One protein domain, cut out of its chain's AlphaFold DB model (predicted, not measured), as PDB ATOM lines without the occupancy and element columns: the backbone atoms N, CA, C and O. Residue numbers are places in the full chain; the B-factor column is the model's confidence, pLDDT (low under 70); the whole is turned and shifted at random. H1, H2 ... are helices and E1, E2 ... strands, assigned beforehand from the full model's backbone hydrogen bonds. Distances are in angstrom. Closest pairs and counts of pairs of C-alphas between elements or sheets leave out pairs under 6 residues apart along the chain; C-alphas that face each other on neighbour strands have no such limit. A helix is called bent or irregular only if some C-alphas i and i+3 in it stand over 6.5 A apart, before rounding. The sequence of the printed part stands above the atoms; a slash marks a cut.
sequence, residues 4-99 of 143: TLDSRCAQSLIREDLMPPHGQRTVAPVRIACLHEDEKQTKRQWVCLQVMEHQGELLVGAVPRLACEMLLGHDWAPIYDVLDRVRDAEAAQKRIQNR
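AT A GLANCE: This is residues 4 to 99 of the 143 residues of an uncharacterized protein of Alligator mississippiensis (UniProt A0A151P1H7). A strongly twisted sheet, with a long bent hairpin of E3 and E4 and the short strands E2, E1 and E5, makes the body; H1 leads away as an arm, and residues 87 to 99 stick out. The 96 printed residues hold E1, E2, E3, E4, E5 and H1 in turn, class mixed; the mixed sheet runs E2 E3 E4 E1 E5. The whole is loose, radius of gyration of the C-alphas 15.5 A, spanning 52 by 32 by 22 A.

IN THESE COORDINATES: E1 is residues 13 to 15, from C-alpha 13 at (40.037, -16.556, 37.755); E2 30 to 33; E3 39 to 51, 28.8 A; E4 54 to 63, 23.6 A; E5 70 to 72; H1 79 to 97, 26.7 A, to C-alpha 97 at (11.268, -33.178, 34.765).

HOW THE PARTS SIT: E2, E3 and E4 form a meander, antiparallel neighbours in turn; N 32 and O 40, and N 47 and O 58, are within hydrogen-bond range at 2.9 A. E1 is parallel to E4 (N 14 and O 61, 2.9 A) and antiparallel to E5 (N 13 and O 71, 2.8 A). H1, with every O i to N i+4 pair within range, only grazes the sheet with residues 79 to 82.

THE WHOLE: The farthest C-alphas, Gln 24 and Arg 99, are 53.9 A apart. The printed part has no cut; link E1 to E2 is long. pLDDT is under 70 at residues 22 to 26 and 37.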
ATOM      1  N   THR A   4      31.712 -20.555  37.800       95.00
ATOM      2  CA  THR A   4      31.731 -21.635  36.811       95.00
ATOM      3  C   THR A   4      32.866 -22.587  37.155       95.00
ATOM      4  O   THR A   4      33.982 -22.137  37.399       95.00
ATOM      5  N   LEU A   5      32.591 -23.888  37.174       95.06
ATOM      6  CA  LEU A   5      33.608 -24.919  37.374       95.06
ATOM      7  C   LEU A   5      34.172 -25.328  36.012       95.06
ATOM      8  O   LEU A   5      33.415 -25.731  35.132       95.06
ATOM      9  N   ASP A   6      35.486 -25.237  35.838       94.31
ATOM     10  CA  ASP A   6      36.169 -25.647  34.612       94.31
ATOM     11  C   ASP A   6      37.423 -26.455  34.947       94.31
ATOM     12  O   ASP A   6      38.506 -25.918  35.180       94.31
ATOM     13  N   SER A   7      37.284 -27.782  34.927       93.94
ATOM     14  CA  SER A   7      38.385 -28.713  35.203       93.94
ATOM     15  C   SER A   7      39.514 -28.663  34.172       93.94
ATOM     16  O   SER A   7      40.595 -29.193  34.432       93.94
ATOM     17  N   ARG A   8      39.304 -28.023  33.014       92.12
ATOM     18  CA  ARG A   8      40.342 -27.813  31.994       92.12
ATOM     19  C   ARG A   8      41.104 -26.511  32.204       92.12
ATOM     20  O   ARG A   8      42.154 -26.320  31.591       92.12
ATOM     21  N   CYS A   9      40.609 -25.624  33.061       91.56
ATOM     22  CA  CYS A   9      41.315 -24.409  33.417       91.56
ATOM     23  C   CYS A   9      42.351 -24.716  34.501       91.56
ATOM     24  O   CYS A   9      42.010 -25.177  35.583       91.56
ATOM     25  N   ALA A  10      43.633 -24.454  34.240       91.94
ATOM     26  CA  ALA A  10      44.693 -24.744  35.211       91.94
ATOM     27  C   ALA A  10      44.720 -23.774  36.410       91.94
ATOM     28  O   ALA A  10      45.344 -24.077  37.421       91.94
ATOM     29  N   GLN A  11      44.096 -22.601  36.282       93.75
ATOM     30  CA  GLN A  11      44.191 -21.498  37.236       93.75
ATOM     31  C   GLN A  11      42.817 -20.852  37.410       93.75
ATOM     32  O   GLN A  11      42.201 -20.439  36.432       93.75
ATOM     33  N   SER A  12      42.380 -20.687  38.652       95.38
ATOM     34  CA  SER A  12      41.121 -20.025  38.973       95.38
ATOM     35  C   SER A  12      41.210 -18.521  38.727       95.38
ATOM     36  O   SER A  12      42.232 -17.889  39.020       95.38
ATOM     37  N   LEU A  13      40.132 -17.945  38.196       94.69
ATOM     38  CA  LEU A  13      40.037 -16.556  37.755       94.69
ATOM     39  C   LEU A  13      38.807 -15.878  38.343       94.69
ATOM     40  O   LEU A  13      37.767 -16.499  38.546       94.69
ATOM     41  N   ILE A  14      38.907 -14.576  38.554       94.12
ATOM     42  CA  ILE A  14      37.798 -13.726  38.973       94.12
ATOM     43  C   ILE A  14      37.818 -12.440  38.157       94.12
ATOM     44  O   ILE A  14      38.881 -11.942  37.762       94.12
ATOM     45  N   ARG A  15      36.631 -11.905  37.889       93.12
ATOM     46  CA  ARG A  15      36.488 -10.614  37.229       93.12
ATOM     47  C   ARG A  15      37.064  -9.503  38.114       93.12
ATOM     48  O   ARG A  15      36.799  -9.451  39.312       93.12
ATOM     49  N   GLU A  16      37.895  -8.642  37.533       90.69
ATOM     50  CA  GLU A  16      38.694  -7.661  38.286       90.69
ATOM     51  C   GLU A  16      37.834  -6.659  39.078       90.69
ATOM     52  O   GLU A  16      38.216  -6.265  40.176       90.69
ATOM     53  N   ASP A  17      36.648  -6.307  38.577       91.62
ATOM     54  CA  ASP A  17      35.665  -5.440  39.248       91.62
ATOM     55  C   ASP A  17      35.031  -6.071  40.497       91.62
ATOM     56  O   ASP A  17      34.495  -5.355  41.340       91.62
ATOM     57  N   LEU A  18      35.095  -7.400  40.624       91.25
ATOM     58  CA  LEU A  18      34.576  -8.158  41.764       91.25
ATOM     59  C   LEU A  18      35.674  -8.550  42.756       91.25
ATOM     60  O   LEU A  18      35.398  -9.188  43.773       91.25
ATOM     61  N   MET A  19      36.923  -8.194  42.462       86.19
ATOM     62  CA  MET A  19      38.041  -8.532  43.322       86.19
ATOM     63  C   MET A  19      37.934  -7.758  44.647       86.19
ATOM     64  O   MET A  19      37.798  -6.530  44.631       86.19
ATOM     65  N   PRO A  20      38.031  -8.427  45.810       82.00
ATOM     66  CA  PRO A  20      38.009  -7.731  47.086       82.00
ATOM     67  C   PRO A  20      39.184  -6.742  47.207       82.00
ATOM     68  O   PRO A  20      40.292  -7.023  46.728       82.00
ATOM     69  N   PRO A  21      38.974  -5.590  47.874       77.06
ATOM     70  CA  PRO A  21      40.024  -4.602  48.087       77.06
ATOM     71  C   PRO A  21      41.246  -5.240  48.761       77.06
ATOM     72  O   PRO A  21      41.132  -6.103  49.631       77.06
ATOM     73  N   HIS A  22      42.426  -4.857  48.282       69.75
ATOM     74  CA  HIS A  22      43.665  -5.596  48.507       69.75
ATOM     75  C   HIS A  22      44.076  -5.687  49.985       69.75
ATOM     76  O   HIS A  22      44.087  -4.692  50.707       69.75
ATOM     77  N   GLY A  23      44.551  -6.871  50.380       61.62
ATOM     78  CA  GLY A  23      45.490  -7.058  51.489       61.62
ATOM     79  C   GLY A  23      46.924  -7.183  50.953       61.62
ATOM     80  O   GLY A  23      47.135  -7.722  49.873       61.62
ATOM     81  N   GLN A  24      47.915  -6.689  51.701       56.16
ATOM     82  CA  GLN A  24      49.321  -6.432  51.309       56.16
ATOM     83  C   GLN A  24      50.179  -7.613  50.784       56.16
ATOM     84  O   GLN A  24      51.398  -7.477  50.657       56.16
ATOM     85  N   ARG A  25      49.615  -8.785  50.475       67.56
ATOM     86  CA  ARG A  25      50.405  -9.924  49.987       67.56
ATOM     87  C   ARG A  25      50.734  -9.744  48.508       67.56
ATOM     88  O   ARG A  25      49.891  -9.931  47.640       67.56
ATOM     89  N   THR A  26      51.990  -9.395  48.236       65.25
ATOM     90  CA  THR A  26      52.527  -9.335  46.873       65.25
ATOM     91  C   THR A  26      52.633 -10.753  46.328       65.25
ATOM     92  O   THR A  26      53.317 -11.591  46.915       65.25
ATOM     93  N   VAL A  27      51.962 -11.030  45.213       84.00
ATOM     94  CA  VAL A  27      52.031 -12.326  44.535       84.00
ATOM     95  C   VAL A  27      52.482 -12.121  43.097       84.00
ATOM     96  O   VAL A  27      52.044 -11.183  42.433       84.00
ATOM     97  N   ALA A  28      53.361 -13.004  42.619       85.12
ATOM     98  CA  ALA A  28      53.817 -12.973  41.238       85.12
ATOM     99  C   ALA A  28      52.625 -13.090  40.263       85.12
ATOM    100  O   ALA A  28      51.730 -13.917  40.491       85.12
ATOM    101  N   PRO A  29      52.597 -12.278  39.191       85.75
ATOM    102  CA  PRO A  29      51.580 -12.390  38.158       85.75
ATOM    103  C   PRO A  29      51.718 -13.718  37.406       85.75
ATOM    104  O   PRO A  29      52.794 -14.317  37.364       85.75
ATOM    105  N   VAL A  30      50.630 -14.160  36.781       86.19
ATOM    106  CA  VAL A  30      50.609 -15.361  35.933       86.19
ATOM    107  C   VAL A  30      50.257 -14.982  34.498       86.19
ATOM    108  O   VAL A  30      49.506 -14.034  34.268       86.19
ATOM    109  N   ARG A  31      50.835 -15.700  33.530       87.31
ATOM    110  CA  ARG A  31      50.459 -15.607  32.114       87.31
ATOM    111  C   ARG A  31      49.321 -16.582  31.853       87.31
ATOM    112  O   ARG A  31      49.439 -17.757  32.183       87.31
ATOM    113  N   ILE A  32      48.238 -16.088  31.271       83.62
ATOM    114  CA  ILE A  32      47.084 -16.896  30.882       83.62
ATOM    115  C   ILE A  32      46.976 -16.835  29.367       83.62
ATOM    116  O   ILE A  32      46.904 -15.743  28.803       83.62
ATOM    117  N   ALA A  33      46.948 -18.005  28.735       83.81
ATOM    118  CA  ALA A  33      46.592 -18.138  27.332       83.81
ATOM    119  C   ALA A  33      45.065 -18.145  27.207       83.81
ATOM    120  O   ALA A  33      44.382 -18.955  27.836       83.81
ATOM    121  N   CYS A  34      44.519 -17.222  26.423       74.62
ATOM    122  CA  CYS A  34      43.105 -17.227  26.073       74.62
ATOM    123  C   CYS A  34      42.870 -18.069  24.808       74.62
ATOM    124  O   CYS A  34      43.779 -18.272  24.011       74.62
ATOM    125  N   LEU A  35      41.622 -18.496  24.573       74.12
ATOM    126  CA  LEU A  35      41.221 -19.240  23.361       74.12
ATOM    127  C   LEU A  35      41.545 -18.514  22.039       74.12
ATOM    128  O   LEU A  35      41.568 -19.142  20.990       74.12
ATOM    129  N   HIS A  36      41.795 -17.206  22.095       73.69
ATOM    130  CA  HIS A  36      42.182 -16.377  20.951       73.69
ATOM    131  C   HIS A  36      43.707 -16.269  20.779       73.69
ATOM    132  O   HIS A  36      44.172 -15.325  20.157       73.69
ATOM    133  N   GLU A  37      44.478 -17.177  21.388       65.25
ATOM    134  CA  GLU A  37      45.952 -17.251  21.345       65.25
ATOM    135  C   GLU A  37      46.699 -16.036  21.932       65.25
ATOM    136  O   GLU A  37      47.924 -16.044  22.040       65.25
ATOM    137  N   ASP A  38      45.973 -15.028  22.413       79.62
ATOM    138  CA  ASP A  38      46.534 -13.940  23.202       79.62
ATOM    139  C   ASP A  38      46.969 -14.441  24.583       79.62
ATOM    140  O   ASP A  38      46.172 -14.977  25.365       79.62
ATOM    141  N   GLU A  39      48.226 -14.180  24.925       81.56
ATOM    142  CA  GLU A  39      48.720 -14.325  26.286       81.56
ATOM    143  C   GLU A  39      48.602 -13.010  27.054       81.56
ATOM    144  O   GLU A  39      49.108 -11.968  26.632       81.56
ATOM    145  N   LYS A  40      47.976 -13.057  28.232       83.69
ATOM    146  CA  LYS A  40      47.855 -11.891  29.114       83.69
ATOM    147  C   LYS A  40      48.471 -12.170  30.470       83.69
ATOM    148  O   LYS A  40      48.221 -13.208  31.078       83.69
ATOM    149  N   GLN A  41      49.264 -11.217  30.955       87.38
ATOM    150  CA  GLN A  41      49.677 -11.206  32.353       87.38
ATOM    151  C   GLN A  41      48.542 -10.665  33.211       87.38
ATOM    152  O   GLN A  41      48.022  -9.579  32.956       87.38
ATOM    153  N   THR A  42      48.188 -11.417  34.245       87.19
ATOM    154  CA  THR A  42      47.198 -11.010  35.235       87.19
ATOM    155  C   THR A  42      47.825 -10.925  36.622       87.19
ATOM    156  O   THR A  42      48.721 -11.700  36.974       87.19
ATOM    157  N   LYS A  43      47.337  -9.973  37.418       90.38
ATOM    158  CA  LYS A  43      47.624  -9.916  38.851       90.38
ATOM    159  C   LYS A  43      46.946 -11.087  39.551       90.38
ATOM    160  O   LYS A  43      45.914 -11.578  39.108       90.38
ATOM    161  N   ARG A  44      47.515 -11.507  40.674       91.44
ATOM    162  CA  ARG A  44      46.962 -12.575  41.504       91.44
ATOM    163  C   ARG A  44      46.694 -12.079  42.908       91.44
ATOM    164  O   ARG A  44      47.480 -11.299  43.442       91.44
ATOM    165  N   GLN A  45      45.615 -12.568  43.504       90.62
ATOM    166  CA  GLN A  45      45.231 -12.230  44.867       90.62
ATOM    167  C   GLN A  45      44.660 -13.452  45.582       90.62
ATOM    168  O   GLN A  45      43.995 -14.288  44.976       90.62
ATOM    169  N   TRP A  46      44.945 -13.559  46.878       92.06
ATOM    170  CA  TRP A  46      44.295 -14.535  47.744       92.06
ATOM    171  C   TRP A  46      42.863 -14.092  48.031       92.06
ATOM    172  O   TRP A  46      42.644 -12.962  48.470       92.06
ATOM    173  N   VAL A  47      41.908 -14.984  47.802       90.81
ATOM    174  CA  VAL A  47      40.497 -14.780  48.125       90.81
ATOM    175  C   VAL A  47      40.014 -15.901  49.030       90.81
ATOM    176  O   VAL A  47      40.336 -17.068  48.811       90.81
ATOM    177  N   CYS A  48      39.231 -15.546  50.046       91.69
ATOM    178  CA  CYS A  48      38.473 -16.522  50.813       91.69
ATOM    179  C   CYS A  48      37.220 -16.884  50.018       91.69
ATOM    180  O   CYS A  48      36.439 -16.001  49.662       91.69
ATOM    181  N   LEU A  49      37.028 -18.171  49.758       91.62
ATOM    182  CA  LEU A  49      35.853 -18.693  49.074       91.62
ATOM    183  C   LEU A  49      35.149 -19.731  49.936       91.62
ATOM    184  O   LEU A  49      35.772 -20.431  50.736       91.62
ATOM    185  N   GLN A  50      33.840 -19.816  49.733       93.25
ATOM    186  CA  GLN A  50      32.989 -20.871  50.250       93.25
ATOM    187  C   GLN A  50      32.108 -21.351  49.099       93.25
ATOM    188  O   GLN A  50      31.316 -20.580  48.556       93.25
ATOM    189  N   VAL A  51      32.283 -22.606  48.703       91.12
ATOM    190  CA  VAL A  51      31.532 -23.255  47.627       91.12
ATOM    191  C   VAL A  51      31.008 -24.569  48.178       91.12
ATOM    192  O   VAL A  51      31.789 -25.456  48.514       91.12
ATOM    193  N   MET A  52      29.684 -24.677  48.293       90.75
ATOM    194  CA  MET A  52      29.034 -25.766  49.032       90.75
ATOM    195  C   MET A  52      29.617 -25.873  50.458       90.75
ATOM    196  O   MET A  52      29.666 -24.867  51.168       90.75
ATOM    197  N   GLU A  53      30.069 -27.051  50.889       92.75
ATOM    198  CA  GLU A  53      30.748 -27.230  52.179       92.75
ATOM    199  C   GLU A  53      32.235 -26.838  52.181       92.75
ATOM    200  O   GLU A  53      32.866 -26.823  53.237       92.75
ATOM    201  N   HIS A  54      32.828 -26.570  51.015       92.44
ATOM    202  CA  HIS A  54      34.261 -26.341  50.902       92.44
ATOM    203  C   HIS A  54      34.571 -24.865  51.133       92.44
ATOM    204  O   HIS A  54      34.171 -23.999  50.354       92.44
ATOM    205  N   GLN A  55      35.328 -24.584  52.190       93.56
ATOM    206  CA  GLN A  55      35.808 -23.249  52.531       93.56
ATOM    207  C   GLN A  55      37.338 -23.212  52.501       93.56
ATOM    208  O   GLN A  55      37.994 -24.148  52.957       93.56
ATOM    209  N   GLY A  56      37.920 -22.120  52.003       92.00
ATOM    210  CA  GLY A  56      39.369 -21.940  52.042       92.00
ATOM    211  C   GLY A  56      39.864 -20.668  51.369       92.00
ATOM    212  O   GLY A  56      39.094 -19.914  50.777       92.00
ATOM    213  N   GLU A  57      41.174 -20.441  51.467       93.25
ATOM    214  CA  GLU A  57      41.868 -19.426  50.678       93.25
ATOM    215  C   GLU A  57      42.313 -20.028  49.343       93.25
ATOM    216  O   GLU A  57      42.899 -21.111  49.300       93.25
ATOM    217  N   LEU A  58      42.077 -19.304  48.253       93.94
ATOM    218  CA  LEU A  58      42.551 -19.666  46.925       93.94
ATOM    219  C   LEU A  58      43.214 -18.469  46.271       93.94
ATOM    220  O   LEU A  58      42.798 -17.323  46.430       93.94
ATOM    221  N   LEU A  59      44.263 -18.749  45.517       93.62
ATOM    222  CA  LEU A  59      44.991 -17.740  44.788       93.62
ATOM    223  C   LEU A  59      44.418 -17.612  43.387       93.62
ATOM    224  O   LEU A  59      44.580 -18.520  42.582       93.62
ATOM    225  N   VAL A  60      43.764 -16.489  43.102       93.69
ATOM    226  CA  VAL A  60      43.000 -16.290  41.866       93.69
ATOM    227  C   VAL A  60      43.601 -15.188  41.000       93.69
ATOM    228  O   VAL A  60      44.122 -14.193  41.510       93.69
ATOM    229  N   GLY A  61      43.545 -15.369  39.681       93.88
ATOM    230  CA  GLY A  61      43.922 -14.347  38.702       93.88
ATOM    231  C   GLY A  61      42.818 -13.301  38.509       93.88
ATOM    232  O   GLY A  61      41.650 -13.654  38.376       93.88
ATOM    233  N   ALA A  62      43.187 -12.020  38.467       91.88
ATOM    234  CA  ALA A  62      42.292 -10.882  38.254       91.88
ATOM    235  C   ALA A  62      42.185 -10.527  36.764       91.88
ATOM    236  O   ALA A  62      43.108  -9.948  36.181       91.88
ATOM    237  N   VAL A  63      41.077 -10.859  36.112       90.31
ATOM    238  CA  VAL A  63      40.925 -10.623  34.669       90.31
ATOM    239  C   VAL A  63      39.935  -9.485  34.389       90.31
ATOM    240  O   VAL A  63      38.822  -9.513  34.912       90.31
ATOM    241  N   PRO A  64      40.274  -8.497  33.529       88.12
ATOM    242  CA  PRO A  64      39.384  -7.361  33.257       88.12
ATOM    243  C   PRO A  64      38.052  -7.759  32.611       88.12
ATOM    244  O   PRO A  64      37.054  -7.056  32.728       88.12
ATOM    245  N   ARG A  65      38.052  -8.862  31.854       86.56
ATOM    246  CA  ARG A  65      36.875  -9.396  31.167       86.56
ATOM    247  C   ARG A  65      36.855 -10.906  31.321       86.56
ATOM    248  O   ARG A  65      37.761 -11.584  30.842       86.56
ATOM    249  N   LEU A  66      35.805 -11.402  31.957       88.00
ATOM    250  CA  LEU A  66      35.478 -12.813  32.094       88.00
ATOM    251  C   LEU A  66      33.984 -12.963  31.789       88.00
ATOM    252  O   LEU A  66      33.195 -12.094  32.161       88.00
ATOM    253  N   ALA A  67      33.608 -14.015  31.057       89.50
ATOM    254  CA  ALA A  67      32.211 -14.252  30.678       89.50
ATOM    255  C   ALA A  67      31.332 -14.603  31.893       89.50
ATOM    256  O   ALA A  67      30.138 -14.321  31.897       89.50
ATOM    257  N   CYS A  68      31.942 -15.184  32.925       92.00
ATOM    258  CA  CYS A  68      31.367 -15.409  34.243       92.00
ATOM    259  C   CYS A  68      31.982 -14.449  35.277       92.00
ATOM    260  O   CYS A  68      32.957 -13.748  35.008       92.00
ATOM    261  N   GLU A  69      31.407 -14.404  36.477       94.69
ATOM    262  CA  GLU A  69      31.971 -13.626  37.587       94.69
ATOM    263  C   GLU A  69      33.253 -14.276  38.133       94.69
ATOM    264  O   GLU A  69      34.240 -13.587  38.399       94.69
ATOM    265  N   MET A  70      33.252 -15.608  38.234       95.25
ATOM    266  CA  MET A  70      34.380 -16.413  38.686       95.25
ATOM    267  C   MET A  70      34.469 -17.719  37.891       95.25
ATOM    268  O   MET A  70      33.453 -18.336  37.565       95.25
ATOM    269  N   LEU A  71      35.692 -18.155  37.614       95.31
ATOM    270  CA  LEU A  71      36.025 -19.453  37.045       95.31
ATOM    271  C   LEU A  71      36.891 -20.206  38.058       95.31
ATOM    272  O   LEU A  71      37.967 -19.729  38.414       95.31
ATOM    273  N   LEU A  72      36.431 -21.358  38.533       96.44
ATOM    274  CA  LEU A  72      37.203 -22.247  39.394       96.44
ATOM    275  C   LEU A  72      37.851 -23.322  38.534       96.44
ATOM    276  O   LEU A  72      37.162 -24.093  37.866       96.44
ATOM    277  N   GLY A  73      39.176 -23.316  38.545       95.69
ATOM    278  CA  GLY A  73      40.020 -24.243  37.816       95.69
ATOM    279  C   GLY A  73      40.520 -25.399  38.674       95.69
ATOM    280  O   GLY A  73      40.190 -25.548  39.850       95.69
ATOM    281  N   HIS A  74      41.382 -26.203  38.070       95.44
ATOM    282  CA  HIS A  74      42.038 -27.363  38.663       95.44
ATOM    283  C   HIS A  74      42.918 -27.035  39.885       95.44
ATOM    284  O   HIS A  74      43.221 -27.911  40.693       95.44
ATOM    285  N   ASP A  75      43.360 -25.786  40.039       95.00
ATOM    286  CA  ASP A  75      44.093 -25.327  41.223       95.00
ATOM    287  C   ASP A  75      43.227 -25.286  42.493       95.00
ATOM    288  O   ASP A  75      43.758 -25.236  43.605       95.00
ATOM    289  N   TRP A  76      41.904 -25.362  42.347       96.19
ATOM    290  CA  TRP A  76      40.983 -25.557  43.451       96.19
ATOM    291  C   TRP A  76      40.731 -27.052  43.692       96.19
ATOM    292  O   TRP A  76      39.935 -27.690  43.007       96.19
ATOM    293  N   ALA A  77      41.415 -27.615  44.695       95.00
ATOM    294  CA  ALA A  77      41.446 -29.059  44.961       95.00
ATOM    295  C   ALA A  77      40.070 -29.776  44.989       95.00
ATOM    296  O   ALA A  77      39.994 -30.876  44.445       95.00
ATOM    297  N   PRO A  78      38.983 -29.194  45.541       95.88
ATOM    298  CA  PRO A  78      37.666 -29.843  45.575       95.88
ATOM    299  C   PRO A  78      36.914 -29.917  44.237       95.88
ATOM    300  O   PRO A  78      35.778 -30.386  44.213       95.88
ATOM    301  N   ILE A  79      37.483 -29.428  43.128       94.31
ATOM    302  CA  ILE A  79      36.745 -29.253  41.869       94.31
ATOM    303  C   ILE A  79      36.042 -30.527  41.382       94.31
ATOM    304  O   ILE A  79      34.903 -30.446  40.931       94.31
ATOM    305  N   TYR A  80      36.680 -31.694  41.491       93.31
ATOM    306  CA  TYR A  80      36.097 -32.951  41.018       93.31
ATOM    307  C   TYR A  80      34.973 -33.451  41.927       93.31
ATOM    308  O   TYR A  80      33.920 -33.827  41.419       93.31
ATOM    309  N   ASP A  81      35.151 -33.355  43.246       93.75
ATOM    310  CA  ASP A  81      34.123 -33.730  44.222       93.75
ATOM    311  C   ASP A  81      32.846 -32.903  44.016       93.75
ATOM    312  O   ASP A  81      31.728 -33.418  44.075       93.75
ATOM    313  N   VAL A  82      33.012 -31.607  43.736       94.06
ATOM    314  CA  VAL A  82      31.887 -30.709  43.470       94.06
ATOM    315  C   VAL A  82      31.269 -30.972  42.100       94.06
ATOM    316  O   VAL A  82      30.044 -31.009  41.995       94.06
ATOM    317  N   LEU A  83      32.074 -31.196  41.056       93.56
ATOM    318  CA  LEU A  83      31.563 -31.525  39.722       93.56
ATOM    319  C   LEU A  83      30.702 -32.793  39.729       93.56
ATOM    320  O   LEU A  83      29.640 -32.797  39.111       93.56
ATOM    321  N   ASP A  84      31.115 -33.845  40.435       93.88
ATOM    322  CA  ASP A  84      30.334 -35.083  40.504       93.88
ATOM    323  C   ASP A  84      28.979 -34.869  41.190       93.88
ATOM    324  O   ASP A  84      27.949 -35.307  40.683       93.88
ATOM    325  N   ARG A  85      28.934 -34.079  42.265       93.88
ATOM    326  CA  ARG A  85      27.669 -33.748  42.942       93.88
ATOM    327  C   ARG A  85      26.744 -32.880  42.109       93.88
ATOM    328  O   ARG A  85      25.530 -33.067  42.151       93.88
ATOM    329  N   VAL A  86      27.301 -31.920  41.368       90.81
ATOM    330  CA  VAL A  86      26.522 -31.109  40.424       90.81
ATOM    331  C   VAL A  86      25.893 -32.021  39.370       90.81
ATOM    332  O   VAL A  86      24.698 -31.908  39.114       90.81
ATOM    333  N   ARG A  87      26.649 -32.991  38.838       93.06
ATOM    334  CA  ARG A  87      26.128 -33.976  37.876       93.06
ATOM    335  C   ARG A  87      25.018 -34.844  38.467       93.06
ATOM    336  O   ARG A  87      24.019 -35.079  37.789       93.06
ATOM    337  N   ASP A  88      25.164 -35.299  39.709       93.88
ATOM    338  CA  ASP A  88      24.129 -36.083  40.393       93.88
ATOM    339  C   ASP A  88      22.845 -35.268  40.600       93.88
ATOM    340  O   ASP A  88      21.741 -35.759  40.345       93.88
ATOM    341  N   ALA A  89      22.974 -34.001  41.003       91.12
ATOM    342  CA  ALA A  89      21.844 -33.094  41.174       91.12
ATOM    343  C   ALA A  89      21.136 -32.792  39.841       91.12
ATOM    344  O   ALA A  89      19.907 -32.832  39.774       91.12
ATOM    345  N   GLU A  90      21.892 -32.554  38.767       92.75
ATOM    346  CA  GLU A  90      21.351 -32.368  37.415       92.75
ATOM    347  C   GLU A  90      20.626 -33.626  36.917       92.75
ATOM    348  O   GLU A  90      19.536 -33.538  36.344       92.75
ATOM    349  N   ALA A  91      21.186 -34.814  37.169       92.25
ATOM    350  CA  ALA A  91      20.547 -36.079  36.827       92.25
ATOM    351  C   ALA A  91      19.233 -36.276  37.599       92.25
ATOM    352  O   ALA A  91      18.221 -36.653  37.003       92.25
ATOM    353  N   ALA A  92      19.215 -35.979  38.900       90.25
ATOM    354  CA  ALA A  92      18.002 -36.033  39.711       90.25
ATOM    355  C   ALA A  92      16.936 -35.045  39.209       90.25
ATOM    356  O   ALA A  92      15.777 -35.419  39.026       90.25
ATOM    357  N   GLN A  93      17.332 -33.807  38.900       91.31
ATOM    358  CA  GLN A  93      16.437 -32.792  38.346       91.31
ATOM    359  C   GLN A  93      15.834 -33.234  37.007       91.31
ATOM    360  O   GLN A  93      14.635 -33.061  36.781       91.31
ATOM    361  N   LYS A  94      16.639 -33.845  36.133       91.25
ATOM    362  CA  LYS A  94      16.167 -34.371  34.849       91.25
ATOM    363  C   LYS A  94      15.121 -35.472  35.029       91.25
ATOM    364  O   LYS A  94      14.117 -35.465  34.327       91.25
ATOM    365  N   ARG A  95      15.310 -36.382  35.991       91.06
ATOM    366  CA  ARG A  95      14.329 -37.442  36.295       91.06
ATOM    367  C   ARG A  95      12.996 -36.860  36.762       91.06
ATOM    368  O   ARG A  95      11.951 -37.273  36.272       91.06
ATOM    369  N   ILE A  96      13.034 -35.833  37.617       86.81
ATOM    370  CA  ILE A  96      11.833 -35.104  38.059       86.81
ATOM    371  C   ILE A  96      11.108 -34.472  36.863       86.81
ATOM    372  O   ILE A  96       9.895 -34.636  36.730       86.81
ATOM    373  N   GLN A  97      11.838 -33.792  35.973       87.81
ATOM    374  CA  GLN A  97      11.268 -33.178  34.765       87.81
ATOM    375  C   GLN A  97      10.652 -34.214  33.819       87.81
ATOM    376  O   GLN A  97       9.584 -33.977  33.258       87.81
ATOM    377  N   ASN A  98      11.289 -35.377  33.691       89.62
ATOM    378  CA  ASN A  98      10.810 -36.482  32.869       89.62
ATOM    379  C   ASN A  98       9.694 -37.306  33.533       89.62
ATOM    380  O   ASN A  98       9.175 -38.224  32.905       89.62
ATOM    381  N   ARG A  99       9.319 -36.999  34.784       82.62
ATOM    382  CA  ARG A  99       8.402 -37.806  35.610       82.62
ATOM    383  C   ARG A  99       8.849 -39.265  35.779       82.62
ATOM    384  O   ARG A  99       8.029 -40.138  36.033       82.62
TER     385      ARG A  99